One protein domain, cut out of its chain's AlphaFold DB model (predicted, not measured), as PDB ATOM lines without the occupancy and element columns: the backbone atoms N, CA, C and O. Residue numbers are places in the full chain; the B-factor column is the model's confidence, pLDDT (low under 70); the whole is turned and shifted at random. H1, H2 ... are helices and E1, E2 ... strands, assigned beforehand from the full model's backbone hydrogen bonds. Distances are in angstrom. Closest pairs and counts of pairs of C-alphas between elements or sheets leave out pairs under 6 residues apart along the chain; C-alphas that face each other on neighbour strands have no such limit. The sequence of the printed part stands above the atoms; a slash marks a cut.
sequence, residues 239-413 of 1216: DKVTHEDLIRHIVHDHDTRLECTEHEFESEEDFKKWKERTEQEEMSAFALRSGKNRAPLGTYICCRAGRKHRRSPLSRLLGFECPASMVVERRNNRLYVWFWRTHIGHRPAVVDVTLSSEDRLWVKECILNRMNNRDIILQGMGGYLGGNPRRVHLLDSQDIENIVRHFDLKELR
ATOM      1  N   ASP A 239     -60.801 -17.594 -33.869       92.00
ATOM      2  CA  ASP A 239     -60.255 -17.270 -35.186       92.00
ATOM      3  C   ASP A 239     -60.566 -15.817 -35.584       92.00
ATOM      4  O   ASP A 239     -61.587 -15.251 -35.173       92.00
ATOM      5  N   LYS A 240     -59.671 -15.207 -36.366       93.69
ATOM      6  CA  LYS A 240     -59.742 -13.812 -36.820       93.69
ATOM      7  C   LYS A 240     -59.273 -13.747 -38.276       93.69
ATOM      8  O   LYS A 240     -58.282 -14.367 -38.650       93.69
ATOM      9  N   VAL A 241     -59.995 -13.016 -39.125       88.75
ATOM     10  CA  VAL A 241     -59.771 -13.051 -40.584       88.75
ATOM     11  C   VAL A 241     -58.525 -12.240 -40.970       88.75
ATOM     12  O   VAL A 241     -57.639 -12.714 -41.694       88.75
ATOM     13  N   THR A 242     -58.405 -11.014 -40.460       90.56
ATOM     14  CA  THR A 242     -57.237 -10.151 -40.693       90.56
ATOM     15  C   THR A 242     -56.316 -10.078 -39.469       90.56
ATOM     16  O   THR A 242     -56.648 -10.549 -38.385       90.56
ATOM     17  N   HIS A 243     -55.105  -9.537 -39.657       91.19
ATOM     18  CA  HIS A 243     -54.182  -9.299 -38.532       91.19
ATOM     19  C   HIS A 243     -54.644  -8.106 -37.687       91.19
ATOM     20  O   HIS A 243     -54.518  -8.110 -36.469       91.19
ATOM     21  N   GLU A 244     -55.280  -7.127 -38.330       93.19
ATOM     22  CA  GLU A 244     -55.950  -6.003 -37.676       93.19
ATOM     23  C   GLU A 244     -57.125  -6.474 -36.806       93.19
ATOM     24  O   GLU A 244     -57.285  -5.980 -35.695       93.19
ATOM     25  N   ASP A 245     -57.910  -7.463 -37.253       94.94
ATOM     26  CA  ASP A 245     -58.976  -8.064 -36.434       94.94
ATOM     27  C   ASP A 245     -58.418  -8.791 -35.208       94.94
ATOM     28  O   ASP A 245     -59.051  -8.766 -34.157       94.94
ATOM     29  N   LEU A 246     -57.245  -9.424 -35.327       95.12
ATOM     30  CA  LEU A 246     -56.542 -10.060 -34.213       95.12
ATOM     31  C   LEU A 246     -56.027  -9.026 -33.205       95.12
ATOM     32  O   LEU A 246     -56.284  -9.169 -32.013       95.12
ATOM     33  N   ILE A 247     -55.345  -7.979 -33.676       96.00
ATOM     34  CA  ILE A 247     -54.860  -6.866 -32.845       96.00
ATOM     35  C   ILE A 247     -56.039  -6.198 -32.122       96.00
ATOM     36  O   ILE A 247     -56.027  -6.083 -30.899       96.00
ATOM     37  N   ARG A 248     -57.103  -5.847 -32.854       96.31
ATOM     38  CA  ARG A 248     -58.320  -5.222 -32.306       96.31
ATOM     39  C   ARG A 248     -59.022  -6.115 -31.279       96.31
ATOM     40  O   ARG A 248     -59.477  -5.624 -30.253       96.31
ATOM     41  N   HIS A 249     -59.075  -7.421 -31.531       97.06
ATOM     42  CA  HIS A 249     -59.614  -8.419 -30.607       97.06
ATOM     43  C   HIS A 249     -58.789  -8.547 -29.318       97.06
ATOM     44  O   HIS A 249     -59.364  -8.594 -28.237       97.06
ATOM     45  N   ILE A 250     -57.457  -8.570 -29.408       97.12
ATOM     46  CA  ILE A 250     -56.572  -8.622 -28.232       97.12
ATOM     47  C   ILE A 250     -56.711  -7.345 -27.386       97.12
ATOM     48  O   ILE A 250     -56.764  -7.424 -26.161       97.12
ATOM     49  N   VAL A 251     -56.832  -6.180 -28.028       97.00
ATOM     50  CA  VAL A 251     -56.993  -4.897 -27.330       97.00
ATOM     51  C   VAL A 251     -58.383  -4.746 -26.699       97.00
ATOM     52  O   VAL A 251     -58.467  -4.275 -25.574       97.00
ATOM     53  N   HIS A 252     -59.474  -5.136 -27.372       97.38
ATOM     54  CA  HIS A 252     -60.836  -4.915 -26.853       97.38
ATOM     55  C   HIS A 252     -61.415  -6.087 -26.049       97.38
ATOM     56  O   HIS A 252     -62.030  -5.861 -25.012       97.38
ATOM     57  N   ASP A 253     -61.228  -7.334 -26.492       97.62
ATOM     58  CA  ASP A 253     -61.868  -8.501 -25.861       97.62
ATOM     59  C   ASP A 253     -60.989  -9.128 -24.758       97.62
ATOM     60  O   ASP A 253     -61.443 -10.020 -24.034       97.62
ATOM     61  N   HIS A 254     -59.724  -8.699 -24.640       97.19
ATOM     62  CA  HIS A 254     -58.754  -9.163 -23.635       97.19
ATOM     63  C   HIS A 254     -58.040  -8.024 -22.883       97.19
ATOM     64  O   HIS A 254     -57.096  -8.307 -22.149       97.19
ATOM     65  N   ASP A 255     -58.455  -6.764 -23.083       95.56
ATOM     66  CA  ASP A 255     -57.901  -5.547 -22.451       95.56
ATOM     67  C   ASP A 255     -56.356  -5.487 -22.439       95.56
ATOM     68  O   ASP A 255     -55.706  -4.982 -21.523       95.56
ATOM     69  N   THR A 256     -55.728  -6.092 -23.453       96.56
ATOM     70  CA  THR A 256     -54.281  -6.302 -23.469       96.56
ATOM     71  C   THR A 256     -53.621  -5.200 -24.284       96.56
ATOM     72  O   THR A 256     -53.681  -5.194 -25.517       96.56
ATOM     73  N   ARG A 257     -52.967  -4.264 -23.590       96.31
ATOM     74  CA  ARG A 257     -52.196  -3.180 -24.209       96.31
ATOM     75  C   ARG A 257     -51.087  -3.749 -25.100       96.31
ATOM     76  O   ARG A 257     -50.223  -4.487 -24.635       96.31
ATOM     77  N   LEU A 258     -51.096  -3.355 -26.372       96.94
ATOM     78  CA  LEU A 258     -50.035  -3.640 -27.335       96.94
ATOM     79  C   LEU A 258     -49.195  -2.377 -27.560       96.94
ATOM     80  O   LEU A 258     -49.740  -1.292 -27.768       96.94
ATOM     81  N   GLU A 259     -47.875  -2.517 -27.531       97.31
ATOM     82  CA  GLU A 259     -46.935  -1.447 -27.862       97.31
ATOM     83  C   GLU A 259     -46.788  -1.334 -29.380       97.31
ATOM     84  O   GLU A 259     -46.369  -2.287 -30.041       97.31
ATOM     85  N   CYS A 260     -47.117  -0.160 -29.920       97.25
ATOM     86  CA  CYS A 260     -46.878   0.213 -31.309       97.25
ATOM     87  C   CYS A 260     -45.930   1.413 -31.353       97.25
ATOM     88  O   CYS A 260     -46.082   2.351 -30.569       97.25
ATOM     89  N   THR A 261     -44.968   1.386 -32.271       97.62
ATOM     90  CA  THR A 261     -44.041   2.492 -32.542       97.62
ATOM     91  C   THR A 261     -43.995   2.767 -34.041       97.62
ATOM     92  O   THR A 261     -44.032   1.832 -34.844       97.62
ATOM     93  N   GLU A 262     -43.939   4.040 -34.424       97.94
ATOM     94  CA  GLU A 262     -43.856   4.471 -35.823       97.94
ATOM     95  C   GLU A 262     -42.423   4.908 -36.146       97.94
ATOM     96  O   GLU A 262     -41.820   5.659 -35.382       97.94
ATOM     97  N   HIS A 263     -41.879   4.430 -37.267       98.25
ATOM     98  CA  HIS A 263     -40.518   4.737 -37.724       98.25
ATOM     99  C   HIS A 263     -40.536   5.146 -39.201       98.25
ATOM    100  O   HIS A 263     -41.301   4.589 -39.994       98.25
ATOM    101  N   GLU A 264     -39.676   6.090 -39.580       98.25
ATOM    102  CA  GLU A 264     -39.523   6.586 -40.954       98.25
ATOM    103  C   GLU A 264     -38.071   6.388 -41.420       98.25
ATOM    104  O   GLU A 264     -37.136   6.723 -40.695       98.25
ATOM    105  N   PHE A 265     -37.877   5.844 -42.625       98.19
ATOM    106  CA  PHE A 265     -36.557   5.577 -43.210       98.19
ATOM    107  C   PHE A 265     -36.442   6.167 -44.612       98.19
ATOM    108  O   PHE A 265     -37.358   6.048 -45.429       98.19
ATOM    109  N   GLU A 266     -35.288   6.757 -44.917       97.56
ATOM    110  CA  GLU A 266     -35.025   7.332 -46.239       97.56
ATOM    111  C   GLU A 266     -34.723   6.261 -47.287       97.56
ATOM    112  O   GLU A 266     -35.205   6.349 -48.417       97.56
ATOM    113  N   SER A 267     -33.980   5.219 -46.900       97.19
ATOM    114  CA  SER A 267     -33.632   4.102 -47.774       97.19
ATOM    115  C   SER A 267     -34.172   2.757 -47.279       97.19
ATOM    116  O   SER A 267     -34.501   2.541 -46.111       97.19
ATOM    117  N   GLU A 268     -34.217   1.798 -48.203       96.56
ATOM    118  CA  GLU A 268     -34.481   0.394 -47.895       96.56
ATOM    119  C   GLU A 268     -33.336  -0.271 -47.110       96.56
ATOM    120  O   GLU A 268     -33.562  -1.261 -46.411       96.56
ATOM    121  N   GLU A 269     -32.114   0.250 -47.203       96.31
ATOM    122  CA  GLU A 269     -30.963  -0.287 -46.477       96.31
ATOM    123  C   GLU A 269     -31.002   0.094 -45.002       96.31
ATOM    124  O   GLU A 269     -30.690  -0.735 -44.152       96.31
ATOM    125  N   ASP A 270     -31.458   1.301 -44.680       97.00
ATOM    126  CA  ASP A 270     -31.572   1.753 -43.292       97.00
ATOM    127  C   ASP A 270     -32.716   1.036 -42.581       97.00
ATOM    128  O   ASP A 270     -32.535   0.579 -41.454       97.00
ATOM    129  N   PHE A 271     -33.829   0.789 -43.283       97.19
ATOM    130  CA  PHE A 271     -34.865  -0.132 -42.815       97.19
ATOM    131  C   PHE A 271     -34.314  -1.549 -42.556       97.19
ATOM    132  O   PHE A 271     -34.640  -2.149 -41.533       97.19
ATOM    133  N   LYS A 272     -33.459  -2.096 -43.436       95.69
ATOM    134  CA  LYS A 272     -32.835  -3.421 -43.226       95.69
ATOM    135  C   LYS A 272     -31.907  -3.430 -42.008       95.69
ATOM    136  O   LYS A 272     -32.036  -4.333 -41.187       95.69
ATOM    137  N   LYS A 273     -31.029  -2.428 -41.863       95.81
ATOM    138  CA  LYS A 273     -30.108  -2.273 -40.718       95.81
ATOM    139  C   LYS A 273     -30.872  -2.104 -39.401       95.81
ATOM    140  O   LYS A 273     -30.533  -2.742 -38.409       95.81
ATOM    141  N   TRP A 274     -31.918  -1.271 -39.394       97.38
ATOM    142  CA  TRP A 274     -32.821  -1.097 -38.253       97.38
ATOM    143  C   TRP A 274     -33.506  -2.414 -37.896       97.38
ATOM    144  O   TRP A 274     -33.398  -2.859 -36.760       97.38
ATOM    145  N   LYS A 275     -34.116  -3.091 -38.875       97.06
ATOM    146  CA  LYS A 275     -34.807  -4.367 -38.666       97.06
ATOM    147  C   LYS A 275     -33.862  -5.429 -38.098       97.06
ATOM    148  O   LYS A 275     -34.210  -6.070 -37.116       97.06
ATOM    149  N   GLU A 276     -32.673  -5.595 -38.678       95.06
ATOM    150  CA  GLU A 276     -31.674  -6.579 -38.232       95.06
ATOM    151  C   GLU A 276     -31.137  -6.261 -36.823       95.06
ATOM    152  O   GLU A 276     -30.797  -7.184 -36.082       95.06
ATOM    153  N   ARG A 277     -31.124  -4.984 -36.410       94.62
ATOM    154  CA  ARG A 277     -30.844  -4.567 -35.026       94.62
ATOM    155  C   ARG A 277     -32.011  -4.883 -34.087       94.62
ATOM    156  O   ARG A 277     -31.802  -5.565 -33.089       94.62
ATOM    157  N   THR A 278     -33.233  -4.475 -34.430       96.25
ATOM    158  CA  THR A 278     -34.445  -4.745 -33.639       96.25
ATOM    159  C   THR A 278     -34.681  -6.246 -33.454       96.25
ATOM    160  O   THR A 278     -35.070  -6.676 -32.377       96.25
ATOM    161  N   GLU A 279     -34.383  -7.076 -34.457       95.44
ATOM    162  CA  GLU A 279     -34.453  -8.540 -34.338       95.44
ATOM    163  C   GLU A 279     -33.445  -9.114 -33.323       95.44
ATOM    164  O   GLU A 279     -33.732 -10.109 -32.652       95.44
ATOM    165  N   GLN A 280     -32.277  -8.484 -33.172       91.56
ATOM    166  CA  GLN A 280     -31.275  -8.864 -32.169       91.56
ATOM    167  C   GLN A 280     -31.638  -8.351 -30.767       91.56
ATOM    168  O   GLN A 280     -31.521  -9.108 -29.805       91.56
ATOM    169  N   GLU A 281     -32.112  -7.107 -30.658       92.25
ATOM    170  CA  GLU A 281     -32.542  -6.474 -29.400       92.25
ATOM    171  C   GLU A 281     -33.769  -7.178 -28.795       92.25
ATOM    172  O   GLU A 281     -33.763  -7.541 -27.620       92.25
ATOM    173  N   GLU A 282     -34.789  -7.458 -29.613       94.12
ATOM    174  CA  GLU A 282     -36.022  -8.136 -29.190       94.12
ATOM    175  C   GLU A 282     -35.883  -9.660 -29.100       94.12
ATOM    176  O   GLU A 282     -36.806 -10.335 -28.647       94.12
ATOM    177  N   MET A 283     -34.758 -10.228 -29.546       94.12
ATOM    178  CA  MET A 283     -34.538 -11.676 -29.644       94.12
ATOM    179  C   MET A 283     -35.638 -12.408 -30.442       94.12
ATOM    180  O   MET A 283     -36.055 -13.517 -30.094       94.12
ATOM    181  N   SER A 284     -36.135 -11.806 -31.522       94.12
ATOM    182  CA  SER A 284     -37.153 -12.398 -32.396       94.12
ATOM    183  C   SER A 284     -36.866 -12.083 -33.864       94.12
ATOM    184  O   SER A 284     -36.211 -11.097 -34.167       94.12
ATOM    185  N   ALA A 285     -37.329 -12.918 -34.800       94.62
ATOM    186  CA  ALA A 285     -37.245 -12.610 -36.230       94.62
ATOM    187  C   ALA A 285     -38.621 -12.267 -36.811       94.62
ATOM    188  O   ALA A 285     -39.627 -12.881 -36.449       94.62
ATOM    189  N   PHE A 286     -38.648 -11.352 -37.775       95.19
ATOM    190  CA  PHE A 286     -39.826 -10.900 -38.507       95.19
ATOM    191  C   PHE A 286     -39.697 -11.277 -39.989       95.19
ATOM    192  O   PHE A 286     -38.842 -10.772 -40.719       95.19
ATOM    193  N   ALA A 287     -40.564 -12.180 -40.448       93.06
ATOM    194  CA  ALA A 287     -40.579 -12.710 -41.808       93.06
ATOM    195  C   ALA A 287     -41.688 -12.057 -42.647       93.06
ATOM    196  O   ALA A 287     -42.828 -11.941 -42.195       93.06
ATOM    197  N   LEU A 288     -41.375 -11.652 -43.885       93.56
ATOM    198  CA  LEU A 288     -42.351 -11.040 -44.792       93.56
ATOM    199  C   LEU A 288     -43.468 -12.041 -45.132       93.56
ATOM    200  O   LEU A 288     -43.218 -13.095 -45.715       93.56
ATOM    201  N   ARG A 289     -44.709 -11.681 -44.790       85.06
ATOM    202  CA  ARG A 289     -45.922 -12.493 -44.986       85.06
ATOM    203  C   ARG A 289     -46.386 -12.509 -46.447       85.06
ATOM    204  O   ARG A 289     -47.104 -13.414 -46.867       85.06
ATOM    205  N   SER A 290     -46.002 -11.491 -47.221       77.31
ATOM    206  CA  SER A 290     -46.264 -11.399 -48.661       77.31
ATOM    207  C   SER A 290     -45.188 -12.117 -49.485       77.31
ATOM    208  O   SER A 290     -44.064 -12.321 -49.032       77.31
ATOM    209  N   GLY A 291     -45.516 -12.486 -50.725       71.62
ATOM    210  CA  GLY A 291     -44.559 -13.123 -51.633       71.62
ATOM    211  C   GLY A 291     -43.335 -12.239 -51.903       71.62
ATOM    212  O   GLY A 291     -43.471 -11.024 -52.051       71.62
ATOM    213  N   LYS A 292     -42.150 -12.864 -52.009       75.62
ATOM    214  CA  LYS A 292     -40.823 -12.209 -52.078       75.62
ATOM    215  C   LYS A 292     -40.746 -10.993 -53.012       75.62
ATOM    216  O   LYS A 292     -40.064 -10.032 -52.688       75.62
ATOM    217  N   ASN A 293     -41.482 -11.019 -54.123       82.88
ATOM    218  CA  ASN A 293     -41.561  -9.980 -55.156       82.88
ATOM    219  C   ASN A 293     -42.032  -8.591 -54.664       82.88
ATOM    220  O   ASN A 293     -42.111  -7.678 -55.482       82.88
ATOM    221  N   ARG A 294     -42.418  -8.432 -53.390       82.50
ATOM    222  CA  ARG A 294     -42.817  -7.142 -52.800       82.50
ATOM    223  C   ARG A 294     -41.866  -6.590 -51.742       82.50
ATOM    224  O   ARG A 294     -42.086  -5.458 -51.330       82.50
ATOM    225  N   ALA A 295     -40.837  -7.331 -51.320       86.31
ATOM    226  CA  ALA A 295     -39.849  -6.813 -50.370       86.31
ATOM    227  C   ALA A 295     -39.277  -5.468 -50.881       86.31
ATOM    228  O   ALA A 295     -38.978  -5.380 -52.073       86.31
ATOM    229  N   PRO A 296     -39.180  -4.425 -50.033       92.81
ATOM    230  CA  PRO A 296     -39.328  -4.420 -48.573       92.81
ATOM    231  C   PRO A 296     -40.764  -4.157 -48.075       92.81
ATOM    232  O   PRO A 296     -40.977  -4.018 -46.880       92.81
ATOM    233  N   LEU A 297     -41.752  -4.037 -48.965       95.00
ATOM    234  CA  LEU A 297     -43.092  -3.547 -48.640       95.00
ATOM    235  C   LEU A 297     -44.059  -4.664 -48.218       95.00
ATOM    236  O   LEU A 297     -44.117  -5.742 -48.819       95.00
ATOM    237  N   GLY A 298     -44.900  -4.352 -47.232       94.31
ATOM    238  CA  GLY A 298     -45.941  -5.222 -46.690       94.31
ATOM    239  C   GLY A 298     -45.731  -5.592 -45.221       94.31
ATOM    240  O   GLY A 298     -44.887  -5.038 -44.523       94.31
ATOM    241  N   THR A 299     -46.539  -6.534 -44.735       94.38
ATOM    242  CA  THR A 299     -46.494  -6.998 -43.342       94.38
ATOM    243  C   THR A 299     -45.416  -8.062 -43.148       94.38
ATOM    244  O   THR A 299     -45.480  -9.133 -43.762       94.38
ATOM    245  N   TYR A 300     -44.477  -7.812 -42.245       95.75
ATOM    246  CA  TYR A 300     -43.636  -8.828 -41.626       95.75
ATOM    247  C   TYR A 300     -44.299  -9.292 -40.323       95.75
ATOM    248  O   TYR A 300     -44.779  -8.471 -39.545       95.75
ATOM    249  N   ILE A 301     -44.319 -10.598 -40.074       94.56
ATOM    250  CA  ILE A 301     -44.860 -11.209 -38.848       94.56
ATOM    251  C   ILE A 301     -43.756 -11.956 -38.106       94.56
ATOM    252  O   ILE A 301     -42.809 -12.431 -38.736       94.56
ATOM    253  N   CYS A 302     -43.873 -12.084 -36.783       95.56
ATOM    254  CA  CYS A 302     -42.930 -12.885 -36.003       95.56
ATOM    255  C   CYS A 302     -42.801 -14.319 -36.564       95.56
ATOM    256  O   CYS A 302     -43.799 -14.974 -36.858       95.56
ATOM    257  N   CYS A 303     -41.579 -14.842 -36.666       89.00
ATOM    258  CA  CYS A 303     -41.255 -16.157 -37.229       89.00
ATOM    259  C   CYS A 303     -41.879 -17.354 -36.480       89.00
ATOM    260  O   CYS A 303     -41.937 -18.455 -37.028       89.00
ATOM    261  N   ARG A 304     -42.351 -17.146 -35.242       86.69
ATOM    262  CA  ARG A 304     -43.108 -18.119 -34.433       86.69
ATOM    263  C   ARG A 304     -44.618 -18.117 -34.729       86.69
ATOM    264  O   ARG A 304     -45.301 -19.072 -34.350       86.69
ATOM    265  N   ALA A 305     -45.142 -17.077 -35.380       84.12
ATOM    266  CA  ALA A 305     -46.565 -16.919 -35.666       84.12
ATOM    267  C   ALA A 305     -47.072 -17.933 -36.704       84.12
ATOM    268  O   ALA A 305     -46.384 -18.283 -37.663       84.12
ATOM    269  N   GLY A 306     -48.307 -18.390 -36.512       81.19
ATOM    270  CA  GLY A 306     -49.028 -19.226 -37.461       81.19
ATOM    271  C   GLY A 306     -49.022 -20.709 -37.095       81.19
ATOM    272  O   GLY A 306     -48.691 -21.132 -35.982       81.19
ATOM    273  N   ARG A 307     -49.462 -21.542 -38.042       66.75
ATOM    274  CA  ARG A 307     -49.741 -22.965 -37.800       66.75
ATOM    275  C   ARG A 307     -48.590 -23.869 -38.217       66.75
ATOM    276  O   ARG A 307     -48.125 -23.794 -39.351       66.75
ATOM    277  N   LYS A 308     -48.218 -24.819 -37.346       59.50
ATOM    278  CA  LYS A 308     -47.364 -25.959 -37.719       59.50
ATOM    279  C   LYS A 308     -47.974 -26.684 -38.919       59.50
ATOM    280  O   LYS A 308     -48.984 -27.381 -38.780       59.50
ATOM    281  N   HIS A 309     -47.364 -26.542 -40.098       56.31
ATOM    282  CA  HIS A 309     -47.744 -27.353 -41.252       56.31
ATOM    283  C   HIS A 309     -47.517 -28.824 -40.885       56.31
ATOM    284  O   HIS A 309     -46.448 -29.180 -40.389       56.31
ATOM    285  N   ARG A 310     -48.544 -29.667 -41.058       51.19
ATOM    286  CA  ARG A 310     -48.738 -30.958 -40.353       51.19
ATOM    287  C   ARG A 310     -47.684 -32.061 -40.606       51.19
ATOM    288  O   ARG A 310     -47.947 -33.221 -40.302       51.19
ATOM    289  N   ARG A 311     -46.524 -31.750 -41.193       55.16
ATOM    290  CA  ARG A 311     -45.501 -32.720 -41.624       55.16
ATOM    291  C   ARG A 311     -44.077 -32.461 -41.118       55.16
ATOM    292  O   ARG A 311     -43.243 -33.338 -41.306       55.16
ATOM    293  N   SER A 312     -43.783 -31.340 -40.451       42.94
ATOM    294  CA  SER A 312     -42.482 -31.121 -39.792       42.94
ATOM    295  C   SER A 312     -42.637 -30.996 -38.266       42.94
ATOM    296  O   SER A 312     -43.047 -29.939 -37.777       42.94
ATOM    297  N   PRO A 313     -42.275 -32.036 -37.482       49.66
ATOM    298  CA  PRO A 313     -42.246 -31.962 -36.012       49.66
ATOM    299  C   PRO A 313     -41.382 -30.800 -35.493       49.66
ATOM    300  O   PRO A 313     -41.724 -30.159 -34.503       49.66
ATOM    301  N   LEU A 314     -40.312 -30.501 -36.238       53.53
ATOM    302  CA  LEU A 314     -39.332 -29.434 -36.017       53.53
ATOM    303  C   LEU A 314     -39.855 -28.007 -36.271       53.53
ATOM    304  O   LEU A 314     -39.147 -27.047 -35.974       53.53
ATOM    305  N   SER A 315     -41.066 -27.815 -36.813       58.97
ATOM    306  CA  SER A 315     -41.613 -26.459 -36.964       58.97
ATOM    307  C   SER A 315     -41.894 -25.844 -35.586       58.97
ATOM    308  O   SER A 315     -42.692 -26.375 -34.814       58.97
ATOM    309  N   ARG A 316     -41.243 -24.718 -35.260       68.12
ATOM    310  CA  ARG A 316     -41.400 -24.006 -33.971       68.12
ATOM    311  C   ARG A 316     -42.687 -23.174 -33.857       68.12
ATOM    312  O   ARG A 316     -42.929 -22.564 -32.822       68.12
ATOM    313  N   LEU A 317     -43.504 -23.161 -34.912       80.50
ATOM    314  CA  LEU A 317     -44.734 -22.375 -35.019       80.50
ATOM    315  C   LEU A 317     -45.727 -22.730 -33.904       80.50
ATOM    316  O   LEU A 317     -45.910 -23.906 -33.584       80.50
ATOM    317  N   LEU A 318     -46.379 -21.733 -33.318       81.94
ATOM    318  CA  LEU A 318     -47.116 -21.913 -32.061       81.94
ATOM    319  C   LEU A 318     -48.488 -22.586 -32.237       81.94
ATOM    320  O   LEU A 318     -49.011 -23.192 -31.303       81.94
ATOM    321  N   GLY A 319     -49.065 -22.526 -33.443       85.38
ATOM    322  CA  GLY A 319     -50.441 -22.959 -33.720       85.38
ATOM    323  C   GLY A 319     -51.468 -21.821 -33.680       85.38
ATOM    324  O   GLY A 319     -52.620 -22.035 -34.056       85.38
ATOM    325  N   PHE A 320     -51.032 -20.628 -33.281       90.88
ATOM    326  CA  PHE A 320     -51.769 -19.366 -33.242       90.88
ATOM    327  C   PHE A 320     -50.885 -18.238 -33.805       90.88
ATOM    328  O   PHE A 320     -49.674 -18.413 -33.958       90.88
ATOM    329  N   GLU A 321     -51.479 -17.099 -34.150       92.81
ATOM    330  CA  GLU A 321     -50.744 -15.956 -34.710       92.81
ATOM    331  C   GLU A 321     -50.248 -15.058 -33.559       92.81
ATOM    332  O   GLU A 321     -51.009 -14.731 -32.648       92.81
ATOM    333  N   CYS A 322     -48.970 -14.676 -33.567       95.56
ATOM    334  CA  CYS A 322     -48.427 -13.712 -32.605       95.56
ATOM    335  C   CYS A 322     -48.714 -12.286 -33.118       95.56
ATOM    336  O   CYS A 322     -48.467 -12.038 -34.300       95.56
ATOM    337  N   PRO A 323     -49.219 -11.345 -32.294       96.81
ATOM    338  CA  PRO A 323     -49.540  -9.988 -32.754       96.81
ATOM    339  C   PRO A 323     -48.305  -9.182 -33.192       96.81
ATOM    340  O   PRO A 323     -48.432  -8.309 -34.054       96.81
ATOM    341  N   ALA A 324     -47.121  -9.502 -32.652       97.25
ATOM    342  CA  ALA A 324     -45.864  -8.834 -32.972       97.25
ATOM    343  C   ALA A 324     -45.563  -8.862 -34.483       97.25
ATOM    344  O   ALA A 324     -45.464  -9.928 -35.110       97.25
ATOM    345  N   SER A 325     -45.446  -7.675 -35.077       96.94
ATOM    346  CA  SER A 325     -45.401  -7.484 -36.531       96.94
ATOM    347  C   SER A 325     -44.879  -6.100 -36.924       96.94
ATOM    348  O   SER A 325     -45.003  -5.140 -36.172       96.94
ATOM    349  N   MET A 326     -44.328  -5.989 -38.134       97.62
ATOM    350  CA  MET A 326     -43.927  -4.721 -38.752       97.62
ATOM    351  C   MET A 326     -44.740  -4.528 -40.035       97.62
ATOM    352  O   MET A 326     -44.683  -5.375 -40.927       97.62
ATOM    353  N   VAL A 327     -45.495  -3.438 -40.158       96.62
ATOM    354  CA  VAL A 327     -46.197  -3.079 -41.404       96.62
ATOM    355  C   VAL A 327     -45.380  -2.017 -42.125       96.62
ATOM    356  O   VAL A 327     -45.202  -0.937 -41.576       96.62
ATOM    357  N   VAL A 328     -44.888  -2.321 -43.329       97.50
ATOM    358  CA  VAL A 328     -44.009  -1.432 -44.108       97.50
ATOM    359  C   VAL A 328     -44.732  -0.899 -45.344       97.50
ATOM    360  O   VAL A 328     -45.108  -1.669 -46.233       97.50
ATOM    361  N   GLU A 329     -44.871   0.420 -45.438       97.06
ATOM    362  CA  GLU A 329     -45.382   1.132 -46.616       97.06
ATOM    363  C   GLU A 329     -44.320   2.060 -47.219       97.06
ATOM    364  O   GLU A 329     -43.397   2.491 -46.535       97.06
ATOM    365  N   ARG A 330     -44.470   2.419 -48.501       97.75
ATOM    366  CA  ARG A 330     -43.688   3.485 -49.147       97.75
ATOM    367  C   ARG A 330     -44.603   4.667 -49.445       97.75
ATOM    368  O   ARG A 330     -45.596   4.500 -50.151       97.75
ATOM    369  N   ARG A 331     -44.258   5.850 -48.937       97.50
ATOM    370  CA  ARG A 331     -44.969   7.118 -49.177       97.50
ATOM    371  C   ARG A 331     -43.916   8.190 -49.460       97.50
ATOM    372  O   ARG A 331     -42.906   8.235 -48.773       97.50
ATOM    373  N   ASN A 332     -44.116   9.026 -50.480       96.50
ATOM    374  CA  ASN A 332     -43.190  10.114 -50.843       96.50
ATOM    375  C   ASN A 332     -41.713   9.663 -50.969       96.50
ATOM    376  O   ASN A 332     -40.806  10.307 -50.459       96.50
ATOM    377  N   ASN A 333     -41.488   8.514 -51.618       96.12
ATOM    378  CA  ASN A 333     -40.209   7.791 -51.742       96.12
ATOM    379  C   ASN A 333     -39.596   7.219 -50.440       96.12
ATOM    380  O   ASN A 333     -38.872   6.229 -50.522       96.12
ATOM    381  N   ARG A 334     -39.944   7.740 -49.258       98.00
ATOM    382  CA  ARG A 334     -39.539   7.202 -47.946       98.00
ATOM    383  C   ARG A 334     -40.357   5.969 -47.526       98.00
ATOM    384  O   ARG A 334     -41.434   5.691 -48.068       98.00
ATOM    385  N   LEU A 335     -39.832   5.205 -46.567       98.19
ATOM    386  CA  LEU A 335     -40.479   4.033 -45.969       98.19
ATOM    387  C   LEU A 335     -41.049   4.368 -44.589       98.19
ATOM    388  O   LEU A 335     -40.339   4.901 -43.745       98.19
ATOM    389  N   TYR A 336     -42.303   3.987 -44.354       98.19
ATOM    390  CA  TYR A 336     -43.005   4.138 -43.079       98.19
ATOM    391  C   TYR A 336     -43.264   2.762 -42.474       98.19
ATOM    392  O   TYR A 336     -43.726   1.860 -43.179       98.19
ATOM    393  N   VAL A 337     -42.958   2.600 -41.185       98.25
ATOM    394  CA  VAL A 337     -43.027   1.315 -40.485       98.25
ATOM    395  C   VAL A 337     -43.806   1.438 -39.181       98.25
ATOM    396  O   VAL A 337     -43.355   2.091 -38.245       98.25
ATOM    397  N   TRP A 338     -44.936   0.734 -39.096       97.88
ATOM    398  CA  TRP A 338     -45.658   0.507 -37.841       97.88
ATOM    399  C   TRP A 338     -45.159  -0.787 -37.212       97.88
ATOM    400  O   TRP A 338     -45.438  -1.875 -37.726       97.88
ATOM    401  N   PHE A 339     -44.406  -0.673 -36.121       97.94
ATOM    402  CA  PHE A 339     -43.833  -1.801 -35.399       97.94
ATOM    403  C   PHE A 339     -44.616  -2.094 -34.119       97.94
ATOM    404  O   PHE A 339     -44.546  -1.350 -33.140       97.94
ATOM    405  N   TRP A 340     -45.331  -3.218 -34.135       97.81
ATOM    406  CA  TRP A 340     -45.997  -3.818 -32.986       97.81
ATOM    407  C   TRP A 340     -45.002  -4.727 -32.264       97.81
ATOM    408  O   TRP A 340     -44.678  -5.810 -32.760       97.81
ATOM    409  N   ARG A 341     -44.515  -4.276 -31.106       97.19
ATOM    410  CA  ARG A 341     -43.426  -4.918 -30.353       97.19
ATOM    411  C   ARG A 341     -43.900  -6.097 -29.502       97.19
ATOM    412  O   ARG A 341     -43.214  -7.104 -29.383       97.19
ATOM    413  N   THR A 342     -45.086  -5.989 -28.904       97.25
ATOM    414  CA  THR A 342     -45.564  -6.934 -27.885       97.25
ATOM    415  C   THR A 342     -45.789  -8.344 -28.445       97.25
ATOM    416  O   THR A 342     -46.748  -8.600 -29.175       97.25
ATOM    417  N   HIS A 343     -44.932  -9.289 -28.052       96.31
ATOM    418  CA  HIS A 343     -45.118 -10.719 -28.308       96.31
ATOM    419  C   HIS A 343     -46.121 -11.324 -27.313       96.31
ATOM    420  O   HIS A 343     -46.032 -11.076 -26.114       96.31
ATOM    421  N   ILE A 344     -47.065 -12.147 -27.792       95.62
ATOM    422  CA  ILE A 344     -48.044 -12.842 -26.937       95.62
ATOM    423  C   ILE A 344     -48.086 -14.333 -27.283       95.62
ATOM    424  O   ILE A 344     -48.156 -14.722 -28.450       95.62
ATOM    425  N   GLY A 345     -48.067 -15.172 -26.244       91.56
ATOM    426  CA  GLY A 345     -48.152 -16.633 -26.338       91.56
ATOM    427  C   GLY A 345     -46.813 -17.356 -26.543       91.56
ATOM    428  O   GLY A 345     -46.787 -18.582 -26.512       91.56
ATOM    429  N   HIS A 346     -45.705 -16.630 -26.698       91.81
ATOM    430  CA  HIS A 346     -44.347 -17.167 -26.586       91.81
ATOM    431  C   HIS A 346     -43.417 -16.126 -25.969       91.81
ATOM    432  O   HIS A 346     -43.696 -14.927 -26.040       91.81
ATOM    433  N   ARG A 347     -42.293 -16.580 -25.411       91.00
ATOM    434  CA  ARG A 347     -41.181 -15.692 -25.055       91.00
ATOM    435  C   ARG A 347     -40.302 -15.490 -26.301       91.00
ATOM    436  O   ARG A 347     -40.072 -16.460 -27.030       91.00
ATOM    437  N   PRO A 348     -39.825 -14.272 -26.601       91.94
ATOM    438  CA  PRO A 348     -38.737 -14.085 -27.557       91.94
ATOM    439  C   PRO A 348     -37.459 -14.779 -27.075       91.94
ATOM    440  O   PRO A 348     -37.191 -14.837 -25.873       91.94
ATOM    441  N   ALA A 349     -36.687 -15.340 -28.000       92.00
ATOM    442  CA  ALA A 349     -35.499 -16.120 -27.694       92.00
ATOM    443  C   ALA A 349     -34.506 -16.074 -28.856       92.00
ATOM    444  O   ALA A 349     -34.865 -16.316 -30.007       92.00
ATOM    445  N   VAL A 350     -33.224 -15.862 -28.536       92.69
ATOM    446  CA  VAL A 350     -32.121 -15.697 -29.501       92.69
ATOM    447  C   VAL A 350     -32.124 -16.762 -30.594       92.69
ATOM    448  O   VAL A 350     -31.828 -16.463 -31.740       92.69
ATOM    449  N   VAL A 351     -32.504 -18.000 -30.277       91.50
ATOM    450  CA  VAL A 351     -32.545 -19.115 -31.234       91.50
ATOM    451  C   VAL A 351     -33.497 -18.903 -32.416       91.50
ATOM    452  O   VAL A 351     -33.326 -19.568 -33.445       91.50
ATOM    453  N   ASP A 352     -34.505 -18.039 -32.268       89.62
ATOM    454  CA  ASP A 352     -35.509 -17.684 -33.279       89.62
ATOM    455  C   ASP A 352     -35.102 -16.488 -34.149       89.62
ATOM    456  O   ASP A 352     -35.677 -16.298 -35.224       89.62
ATOM    457  N   VAL A 353     -34.085 -15.734 -33.722       93.62
ATOM    458  CA  VAL A 353     -33.383 -14.758 -34.559       93.62
ATOM    459  C   VAL A 353     -32.694 -15.513 -35.699       93.62
ATOM    460  O   VAL A 353     -32.099 -16.580 -35.503       93.62
ATOM    461  N   THR A 354     -32.782 -14.990 -36.920       92.00
ATOM    462  CA  THR A 354     -32.011 -15.517 -38.053       92.00
ATOM    463  C   THR A 354     -30.563 -15.051 -37.964       92.00
ATOM    464  O   THR A 354     -30.322 -13.906 -37.601       92.00
ATOM    465  N   LEU A 355     -29.602 -15.902 -38.337       94.69
ATOM    466  CA  LEU A 355     -28.200 -15.482 -38.484       94.69
ATOM    467  C   LEU A 355     -28.117 -14.274 -39.425       94.69
ATOM    468  O   LEU A 355     -28.758 -14.283 -40.488       94.69
ATOM    469  N   SER A 356     -27.337 -13.264 -39.037       94.00
ATOM    470  CA  SER A 356     -27.236 -12.014 -39.791       94.00
ATOM    471  C   SER A 356     -26.678 -12.252 -41.197       94.00
ATOM    472  O   SER A 356     -26.239 -13.354 -41.557       94.00
ATOM    473  N   SER A 357     -26.743 -11.241 -42.058       93.06
ATOM    474  CA  SER A 357     -26.109 -11.336 -43.387       93.06
ATOM    475  C   SER A 357     -24.586 -11.509 -43.282       93.06
ATOM    476  O   SER A 357     -24.008 -12.270 -44.055       93.06
ATOM    477  N   GLU A 358     -23.979 -10.890 -42.272       94.88
ATOM    478  CA  GLU A 358     -22.567 -11.005 -41.900       94.88
ATOM    479  C   GLU A 358     -22.233 -12.389 -41.308       94.88
ATOM    480  O   GLU A 358     -21.387 -13.089 -41.859       94.88
ATOM    481  N   ASP A 359     -22.964 -12.853 -40.279       96.19
ATOM    482  CA  ASP A 359     -22.757 -14.163 -39.630       96.19
ATOM    483  C   ASP A 359     -22.791 -15.306 -40.669       96.19
ATOM    484  O   ASP A 359     -22.037 -16.277 -40.586       96.19
ATOM    485  N   ARG A 360     -23.678 -15.200 -41.672       96.62
ATOM    486  CA  ARG A 360     -23.811 -16.186 -42.758       96.62
ATOM    487  C   ARG A 360     -22.653 -16.147 -43.754       96.62
ATOM    488  O   ARG A 360     -22.333 -17.196 -44.312       96.62
ATOM    489  N   LEU A 361     -22.050 -14.983 -43.994       96.75
ATOM    490  CA  LEU A 361     -20.848 -14.857 -44.822       96.75
ATOM    491  C   LEU A 361     -19.609 -15.353 -44.072       96.75
ATOM    492  O   LEU A 361     -18.829 -16.096 -44.657       96.75
ATOM    493  N   TRP A 362     -19.499 -15.062 -42.776       97.19
ATOM    494  CA  TRP A 362     -18.439 -15.587 -41.915       97.19
ATOM    495  C   TRP A 362     -18.467 -17.126 -41.834       97.19
ATOM    496  O   TRP A 362     -17.471 -17.774 -42.145       97.19
ATOM    497  N   VAL A 363     -19.623 -17.757 -41.567       97.00
ATOM    498  CA  VAL A 363     -19.728 -19.237 -41.607       97.00
ATOM    499  C   VAL A 363     -19.384 -19.792 -42.999       97.00
ATOM    500  O   VAL A 363     -18.731 -20.830 -43.103       97.00
ATOM    501  N   LYS A 364     -19.796 -19.113 -44.080       97.00
ATOM    502  CA  LYS A 364     -19.444 -19.491 -45.462       97.00
ATOM    503  C   LYS A 364     -17.927 -19.437 -45.689       97.00
ATOM    504  O   LYS A 364     -17.391 -20.324 -46.348       97.00
ATOM    505  N   GLU A 365     -17.245 -18.434 -45.146       97.19
ATOM    506  CA  GLU A 365     -15.790 -18.299 -45.195       97.19
ATOM    507  C   GLU A 365     -15.085 -19.415 -44.414       97.19
ATOM    508  O   GLU A 365     -14.204 -20.070 -44.965       97.19
ATOM    509  N   CYS A 366     -15.530 -19.742 -43.197       96.44
ATOM    510  CA  CYS A 366     -14.970 -20.867 -42.442       96.44
ATOM    511  C   CYS A 366     -15.139 -22.218 -43.175       96.44
ATOM    512  O   CYS A 366     -14.226 -23.047 -43.154       96.44
ATOM    513  N   ILE A 367     -16.261 -22.435 -43.881       95.62
ATOM    514  CA  ILE A 367     -16.459 -23.616 -44.748       95.62
ATOM    515  C   ILE A 367     -15.468 -23.613 -45.927       95.62
ATOM    516  O   ILE A 367     -14.884 -24.649 -46.243       95.62
ATOM    517  N   LEU A 368     -15.256 -22.462 -46.580       94.94
ATOM    518  CA  LEU A 368     -14.278 -22.311 -47.670       94.94
ATOM    519  C   LEU A 368     -12.842 -22.575 -47.187       94.94
ATOM    520  O   LEU A 368     -12.087 -23.279 -47.857       94.94
ATOM    521  N   ASN A 369     -12.518 -22.115 -45.977       95.44
ATOM    522  CA  ASN A 369     -11.256 -22.352 -45.272       95.44
ATOM    523  C   ASN A 369     -11.131 -23.774 -44.687       95.44
ATOM    524  O   ASN A 369     -10.187 -24.054 -43.950       95.44
ATOM    525  N   ARG A 370     -12.047 -24.694 -45.038       94.25
ATOM    526  CA  ARG A 370     -12.024 -26.118 -44.657       94.25
ATOM    527  C   ARG A 370     -12.023 -26.356 -43.138       94.25
ATOM    528  O   ARG A 370     -11.390 -27.292 -42.654       94.25
ATOM    529  N   MET A 371     -12.746 -25.530 -42.384       94.25
ATOM    530  CA  MET A 371     -13.002 -25.769 -40.961       94.25
ATOM    531  C   MET A 371     -14.116 -26.806 -40.767       94.25
ATOM    532  O   MET A 371     -15.093 -26.821 -41.519       94.25
ATOM    533  N   ASN A 372     -14.012 -27.649 -39.736       93.06
ATOM    534  CA  ASN A 372     -15.066 -28.618 -39.430       93.06
ATOM    535  C   ASN A 372     -16.309 -27.921 -38.867       93.06
ATOM    536  O   ASN A 372     -16.205 -26.900 -38.191       93.06
ATOM    537  N   ASN A 373     -17.486 -28.540 -39.007       93.12
ATOM    538  CA  ASN A 373     -18.718 -28.044 -38.376       93.12
ATOM    539  C   ASN A 373     -18.551 -27.794 -36.862       93.12
ATOM    540  O   ASN A 373     -19.109 -26.834 -36.338       93.12
ATOM    541  N   ARG A 374     -17.774 -28.639 -36.163       91.38
ATOM    542  CA  ARG A 374     -17.451 -28.463 -34.735       91.38
ATOM    543  C   ARG A 374     -16.546 -27.241 -34.509       91.38
ATOM    544  O   ARG A 374     -16.874 -26.420 -33.662       91.38
ATOM    545  N   ASP A 375     -15.496 -27.061 -35.308       93.56
ATOM    546  CA  ASP A 375     -14.567 -25.919 -35.223       93.56
ATOM    547  C   ASP A 375     -15.281 -24.577 -35.472       93.56
ATOM    548  O   ASP A 375     -15.037 -23.601 -34.769       93.56
ATOM    549  N   ILE A 376     -16.212 -24.542 -36.433       95.06
ATOM    550  CA  ILE A 376     -17.054 -23.372 -36.732       95.06
ATOM    551  C   ILE A 376     -17.943 -23.022 -35.531       95.06
ATOM    552  O   ILE A 376     -18.052 -21.854 -35.158       95.06
ATOM    553  N   ILE A 377     -18.557 -24.027 -34.891       95.00
ATOM    554  CA  ILE A 377     -19.335 -23.824 -33.660       95.00
ATOM    555  C   ILE A 377     -18.422 -23.283 -32.552       95.00
ATOM    556  O   ILE A 377     -18.755 -22.269 -31.947       95.00
ATOM    557  N   LEU A 378     -17.251 -23.883 -32.324       94.81
ATOM    558  CA  LEU A 378     -16.292 -23.454 -31.296       94.81
ATOM    559  C   LEU A 378     -15.800 -22.014 -31.507       94.81
ATOM    560  O   LEU A 378     -15.759 -21.238 -30.550       94.81
ATOM    561  N   GLN A 379     -15.486 -21.628 -32.747       95.50
ATOM    562  CA  GLN A 379     -15.057 -20.268 -33.083       95.50
ATOM    563  C   GLN A 379     -16.194 -19.253 -32.878       95.50
ATOM    564  O   GLN A 379     -15.973 -18.210 -32.262       95.50
ATOM    565  N   GLY A 380     -17.420 -19.583 -33.303       95.44
ATOM    566  CA  GLY A 380     -18.605 -18.743 -33.082       95.44
ATOM    567  C   GLY A 380     -18.969 -18.610 -31.600       95.44
ATOM    568  O   GLY A 380     -19.361 -17.539 -31.140       95.44
ATOM    569  N   MET A 381     -18.769 -19.673 -30.819       94.69
ATOM    570  CA  MET A 381     -18.935 -19.665 -29.364       94.69
ATOM    571  C   MET A 381     -17.863 -18.842 -28.642       94.69
ATOM    572  O   MET A 381     -18.189 -18.185 -27.656       94.69
ATOM    573  N   GLY A 382     -16.613 -18.839 -29.122       94.44
ATOM    574  CA  GLY A 382     -15.480 -18.114 -28.524       94.44
ATOM    575  C   GLY A 382     -15.645 -16.587 -28.463       94.44
ATOM    576  O   GLY A 382     -14.927 -15.910 -27.720       94.44
ATOM    577  N   GLY A 383     -16.616 -16.037 -29.198       91.31
ATOM    578  CA  GLY A 383     -17.038 -14.639 -29.094       91.31
ATOM    579  C   GLY A 383     -17.728 -14.283 -27.769       91.31
ATOM    580  O   GLY A 383     -17.673 -13.126 -27.360       91.31
ATOM    581  N   TYR A 384     -18.345 -15.248 -27.078       94.56
ATOM    582  CA  TYR A 384     -19.205 -14.977 -25.922       94.56
ATOM    583  C   TYR A 384     -18.440 -14.796 -24.603       94.56
ATOM    584  O   TYR A 384     -17.690 -15.677 -24.190       94.56
ATOM    585  N   LEU A 385     -18.690 -13.688 -23.900       90.12
ATOM    586  CA  LEU A 385     -18.025 -13.321 -22.638       90.12
ATOM    587  C   LEU A 385     -19.016 -12.878 -21.548       90.12
ATOM    588  O   LEU A 385     -18.684 -12.085 -20.671       90.12
ATOM    589  N   GLY A 386     -20.250 -13.380 -21.608       87.44
ATOM    590  CA  GLY A 386     -21.366 -12.885 -20.803       87.44
ATOM    591  C   GLY A 386     -22.240 -11.893 -21.577       87.44
ATOM    592  O   GLY A 386     -22.008 -11.616 -22.755       87.44
ATOM    593  N   GLY A 387     -23.290 -11.394 -20.922       89.88
ATOM    594  CA  GLY A 387     -24.351 -10.616 -21.574       89.88
ATOM    595  C   GLY A 387     -25.303 -11.489 -22.401       89.88
ATOM    596  O   GLY A 387     -25.354 -12.709 -22.235       89.88
ATOM    597  N   ASN A 388     -26.072 -10.881 -23.304       91.12
ATOM    598  CA  ASN A 388     -27.027 -11.613 -24.141       91.12
ATOM    599  C   ASN A 388     -26.289 -12.403 -25.245       91.12
ATOM    600  O   ASN A 388     -25.474 -11.819 -25.964       91.12
ATOM    601  N   PRO A 389     -26.543 -13.714 -25.429       93.62
ATOM    602  CA  PRO A 389     -25.905 -14.469 -26.502       93.62
ATOM    603  C   PRO A 389     -26.402 -13.994 -27.879       93.62
ATOM    604  O   PRO A 389     -27.595 -13.788 -28.076       93.62
ATOM    605  N   ARG A 390     -25.507 -13.860 -28.867       94.69
ATOM    606  CA  ARG A 390     -25.884 -13.663 -30.279       94.69
ATOM    607  C   ARG A 390     -26.242 -14.997 -30.929       94.69
ATOM    608  O   ARG A 390     -25.811 -16.061 -30.485       94.69
ATOM    609  N   ARG A 391     -26.962 -14.951 -32.056       94.88
ATOM    610  CA  ARG A 391     -27.362 -16.156 -32.802       94.88
ATOM    611  C   ARG A 391     -26.179 -17.015 -33.272       94.88
ATOM    612  O   ARG A 391     -26.316 -18.241 -33.325       94.88
ATOM    613  N   VAL A 392     -25.041 -16.378 -33.560       96.19
ATOM    614  CA  VAL A 392     -23.764 -17.012 -33.931       96.19
ATOM    615  C   VAL A 392     -23.100 -17.776 -32.771       96.19
ATOM    616  O   VAL A 392     -22.464 -18.798 -33.005       96.19
ATOM    617  N   HIS A 393     -23.345 -17.387 -31.512       95.62
ATOM    618  CA  HIS A 393     -22.880 -18.140 -30.335       95.62
ATOM    619  C   HIS A 393     -23.664 -19.454 -30.135       95.62
ATOM    620  O   HIS A 393     -23.246 -20.313 -29.366       95.62
ATOM    621  N   LEU A 394     -24.816 -19.604 -30.805       94.88
ATOM    622  CA  LEU A 394     -25.732 -20.746 -30.695       94.88
ATOM    623  C   LEU A 394     -25.867 -21.500 -32.029       94.88
ATOM    624  O   LEU A 394     -26.945 -22.000 -32.364       94.88
ATOM    625  N   LEU A 395     -24.797 -21.562 -32.823       95.50
ATOM    626  CA  LEU A 395     -24.744 -22.399 -34.024       95.50
ATOM    627  C   LEU A 395     -24.895 -23.889 -33.686       95.50
ATOM    628  O   LEU A 395     -24.504 -24.352 -32.619       95.50
ATOM    629  N   ASP A 396     -25.468 -24.648 -34.616       92.94
ATOM    630  CA  ASP A 396     -25.371 -26.110 -34.636       92.94
ATOM    631  C   ASP A 396     -25.062 -26.608 -36.054       92.94
ATOM    632  O   ASP A 396     -25.046 -25.839 -37.022       92.94
ATOM    633  N   SER A 397     -24.842 -27.916 -36.186       92.75
ATOM    634  CA  SER A 397     -24.610 -28.564 -37.477       92.75
ATOM    635  C   SER A 397     -25.727 -28.279 -38.486       92.75
ATOM    636  O   SER A 397     -25.440 -28.130 -39.671       92.75
ATOM    637  N   GLN A 398     -26.989 -28.165 -38.051       91.69
ATOM    638  CA  GLN A 398     -28.112 -27.931 -38.956       91.69
ATOM    639  C   GLN A 398     -28.112 -26.499 -39.506       91.69
ATOM    640  O   GLN A 398     -28.441 -26.323 -40.679       91.69
ATOM    641  N   ASP A 399     -27.716 -25.497 -38.719       93.50
ATOM    642  CA  ASP A 399     -27.501 -24.123 -39.190       93.50
ATOM    643  C   ASP A 399     -26.392 -24.057 -40.249       93.50
ATOM    644  O   ASP A 399     -26.579 -23.450 -41.307       93.50
ATOM    645  N   ILE A 400     -25.273 -24.746 -40.013       95.25
ATOM    646  CA  ILE A 400     -24.166 -24.829 -40.975       95.25
ATOM    647  C   ILE A 400     -24.630 -25.559 -42.247       95.25
ATOM    648  O   ILE A 400     -24.417 -25.070 -43.356       95.25
ATOM    649  N   GLU A 401     -25.383 -26.655 -42.127       93.62
ATOM    650  CA  GLU A 401     -26.021 -27.315 -43.273       93.62
ATOM    651  C   GLU A 401     -27.022 -26.423 -44.029       93.62
ATOM    652  O   GLU A 401     -27.179 -26.569 -45.245       93.62
ATOM    653  N   ASN A 402     -27.737 -25.529 -43.340       93.62
ATOM    654  CA  ASN A 402     -28.631 -24.559 -43.978       93.62
ATOM    655  C   ASN A 402     -27.823 -23.579 -44.836       93.62
ATOM    656  O   ASN A 402     -28.230 -23.275 -45.955       93.62
ATOM    657  N   ILE A 403     -26.659 -23.145 -44.346       95.94
ATOM    658  CA  ILE A 403     -25.739 -22.231 -45.037       95.94
ATOM    659  C   ILE A 403     -25.045 -22.928 -46.217       95.94
ATOM    660  O   ILE A 403     -25.064 -22.394 -47.327       95.94
ATOM    661  N   VAL A 404     -24.565 -24.165 -46.042       95.31
ATOM    662  CA  VAL A 404     -24.046 -25.017 -47.132       95.31
ATOM    663  C   VAL A 404     -25.088 -25.198 -48.242       95.31
ATOM    664  O   VAL A 404     -24.750 -25.118 -49.419       95.31
ATOM    665  N   ARG A 405     -26.368 -25.392 -47.893       94.69
ATOM    666  CA  ARG A 405     -27.472 -25.471 -48.872       94.69
ATOM    667  C   ARG A 405     -27.875 -24.120 -49.470       94.69
ATOM    668  O   ARG A 405     -28.487 -24.103 -50.531       94.69
ATOM    669  N   HIS A 406     -27.573 -23.005 -48.806       94.19
ATOM    670  CA  HIS A 406     -27.912 -21.659 -49.278       94.19
ATOM    671  C   HIS A 406     -26.904 -21.132 -50.308       94.19
ATOM    672  O   HIS A 406     -27.318 -20.522 -51.292       94.19
ATOM    673  N   PHE A 407     -25.613 -21.410 -50.102       96.31
ATOM    674  CA  PHE A 407     -24.509 -21.049 -51.005       96.31
ATOM    675  C   PHE A 407     -24.067 -22.198 -51.937       96.31
ATOM    676  O   PHE A 407     -23.050 -22.094 -52.610       96.31
ATOM    677  N   ASP A 408     -24.824 -23.296 -51.944       95.56
ATOM    678  CA  ASP A 408     -24.613 -24.540 -52.697       95.56
ATOM    679  C   ASP A 408     -23.236 -25.226 -52.563       95.56
ATOM    680  O   ASP A 408     -22.816 -25.983 -53.436       95.56
ATOM    681  N   LEU A 409     -22.568 -25.045 -51.418       95.06
ATOM    682  CA  LEU A 409     -21.222 -25.551 -51.092       95.06
ATOM    683  C   LEU A 409     -21.157 -27.080 -50.861       95.06
ATOM    684  O   LEU A 409     -20.435 -27.555 -49.984       95.06
ATOM    685  N   LYS A 410     -21.934 -27.884 -51.600       93.62
ATOM    686  CA  LYS A 410     -22.021 -29.343 -51.383       93.62
ATOM    687  C   LYS A 410     -20.691 -30.057 -51.619       93.62
ATOM    688  O   LYS A 410     -20.416 -31.037 -50.938       93.62
ATOM    689  N   GLU A 411     -19.883 -29.562 -52.550       92.12
ATOM    690  CA  GLU A 411     -18.586 -30.143 -52.931       92.12
ATOM    691  C   GLU A 411     -17.530 -30.020 -51.821       92.12
ATOM    692  O   GLU A 411     -16.583 -30.799 -51.781       92.12
ATOM    693  N   LEU A 412     -17.728 -29.100 -50.868       87.31
ATOM    694  CA  LEU A 412     -16.861 -28.924 -49.700       87.31
ATOM    695  C   LEU A 412     -17.248 -29.828 -48.515       87.31
ATOM    696  O   LEU A 412     -16.574 -29.798 -47.489       87.31
ATOM    697  N   ARG A 413     -18.280 -30.679 -48.646       76.94
ATOM    698  CA  ARG A 413     -18.643 -31.713 -47.652       76.94
ATOM    699  C   ARG A 413     -17.703 -32.931 -47.683       76.94
ATOM    700  O   ARG A 413     -18.162 -34.068 -47.620       76.94
TER     701      ARG A 413
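This is residues 239 to 413 of the 1216 residues of a protein of Tropilaelaps mercedesae (UniProt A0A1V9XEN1). The model has two lobes side by side: a strongly twisted sheet of five strands, E1 to E5, with H2 packed along one face, and a cluster of four helices, H3 to H6, set at large angles to one another. The long unnamed stretch of residues 341 to 356 leads from the first lobe to the second, and H1 lies off at the far end of the sheet lobe, away from the cluster. The printed part has 175 residues with six named helices and five named strands, in the order H1 E1 H2 E2 E3 E4 E5 H3 H4 H5 H6. The sheet runs E1 E5 E4 E3 E2, all antiparallel, and the class is mixed, helices and strands. The whole is compact, with a radius of gyration of the C-alphas of 18.1 A, and spans 55 by 40 by 35 A.

H1, residues 243 to 253, touches no helix. E1, residues 260 to 265, is an edge strand, and E5, residues 334 to 340, is its antiparallel neighbour at 161 degrees; N 263 and O 337, 2.9 A apart, are within hydrogen-bond range. H1 is only just not on this sheet, with 4 pairs of C-alphas within 10 A. H2, residues 268 to 281, is on the sheet with 23 such pairs, made by its residues 268 to 279; its closest C-alphas to E1 are those of Phe 271 and Phe 265, 6.0 A apart. E2, residues 286 to 288, E3, residues 298 to 302, E4, residues 325 to 331, and E5 form a meander, each strand the antiparallel neighbour of the one before, and each successive two form a hairpin. Pairs within hydrogen-bond range are N 287 and O 301 for E2 and E3, 2.8 A, N 300 and O 326 for E3 and E4, 2.8 A, and N 340 and O 325 for E4 and E5, 2.8 A. H2 on one face makes two layers, helix over sheet. H3, residues 357 to 368, touches H6, residues 397 to 406, with residues 360 to 364 alone, about perpendicular at 85 degrees; the closest C-alphas are those of Arg 360 and Ile 403, 6.7 A. H4, residues 373 to 381, is close to H3 but not clearly touching, at a steep tilt of 41 degrees, opposite ways; the closest C-alphas, of Cys 366 and Ile 376, are 6.6 A apart. H4 touches H5, residues 391 to 394, with the closest C-alphas, of Met 381 and His 393, 4.3 A apart. H4 and H6 only just touch, only at their ends, with 3 pairs of C-alphas within 8 A, the closest those of Asn 373 and Ser 397, 6.0 A. Every O i to N i+4 pair is within hydrogen-bond range in H1, H3, H4 and H6, and 9 of 10 are in H2; H5 is too short for such a pair.

H1 begins at C-alpha 243, (-54.182, -9.299, -38.532), and is 14.8 A long from first to last C-alpha. E1 measures 16.6 A, H2 19.8 A, E4 19.3 A, E5 19.7 A and H3 16.7 A. E5 ends at C-alpha 340, (-45.997, -3.818, -32.986). H6, 14.1 A long, ends at C-alpha 406, (-27.912, -21.659, -49.278).

The two C-alphas farthest apart are those of His 252 and Arg 370, 56.1 A. The printed part has no cut. The links E3 to E4, 22 residues, and E5 to H3, 16 residues, are long. The mean pLDDT of the printed part is 91.6, and residues 307 to 316 are under 70.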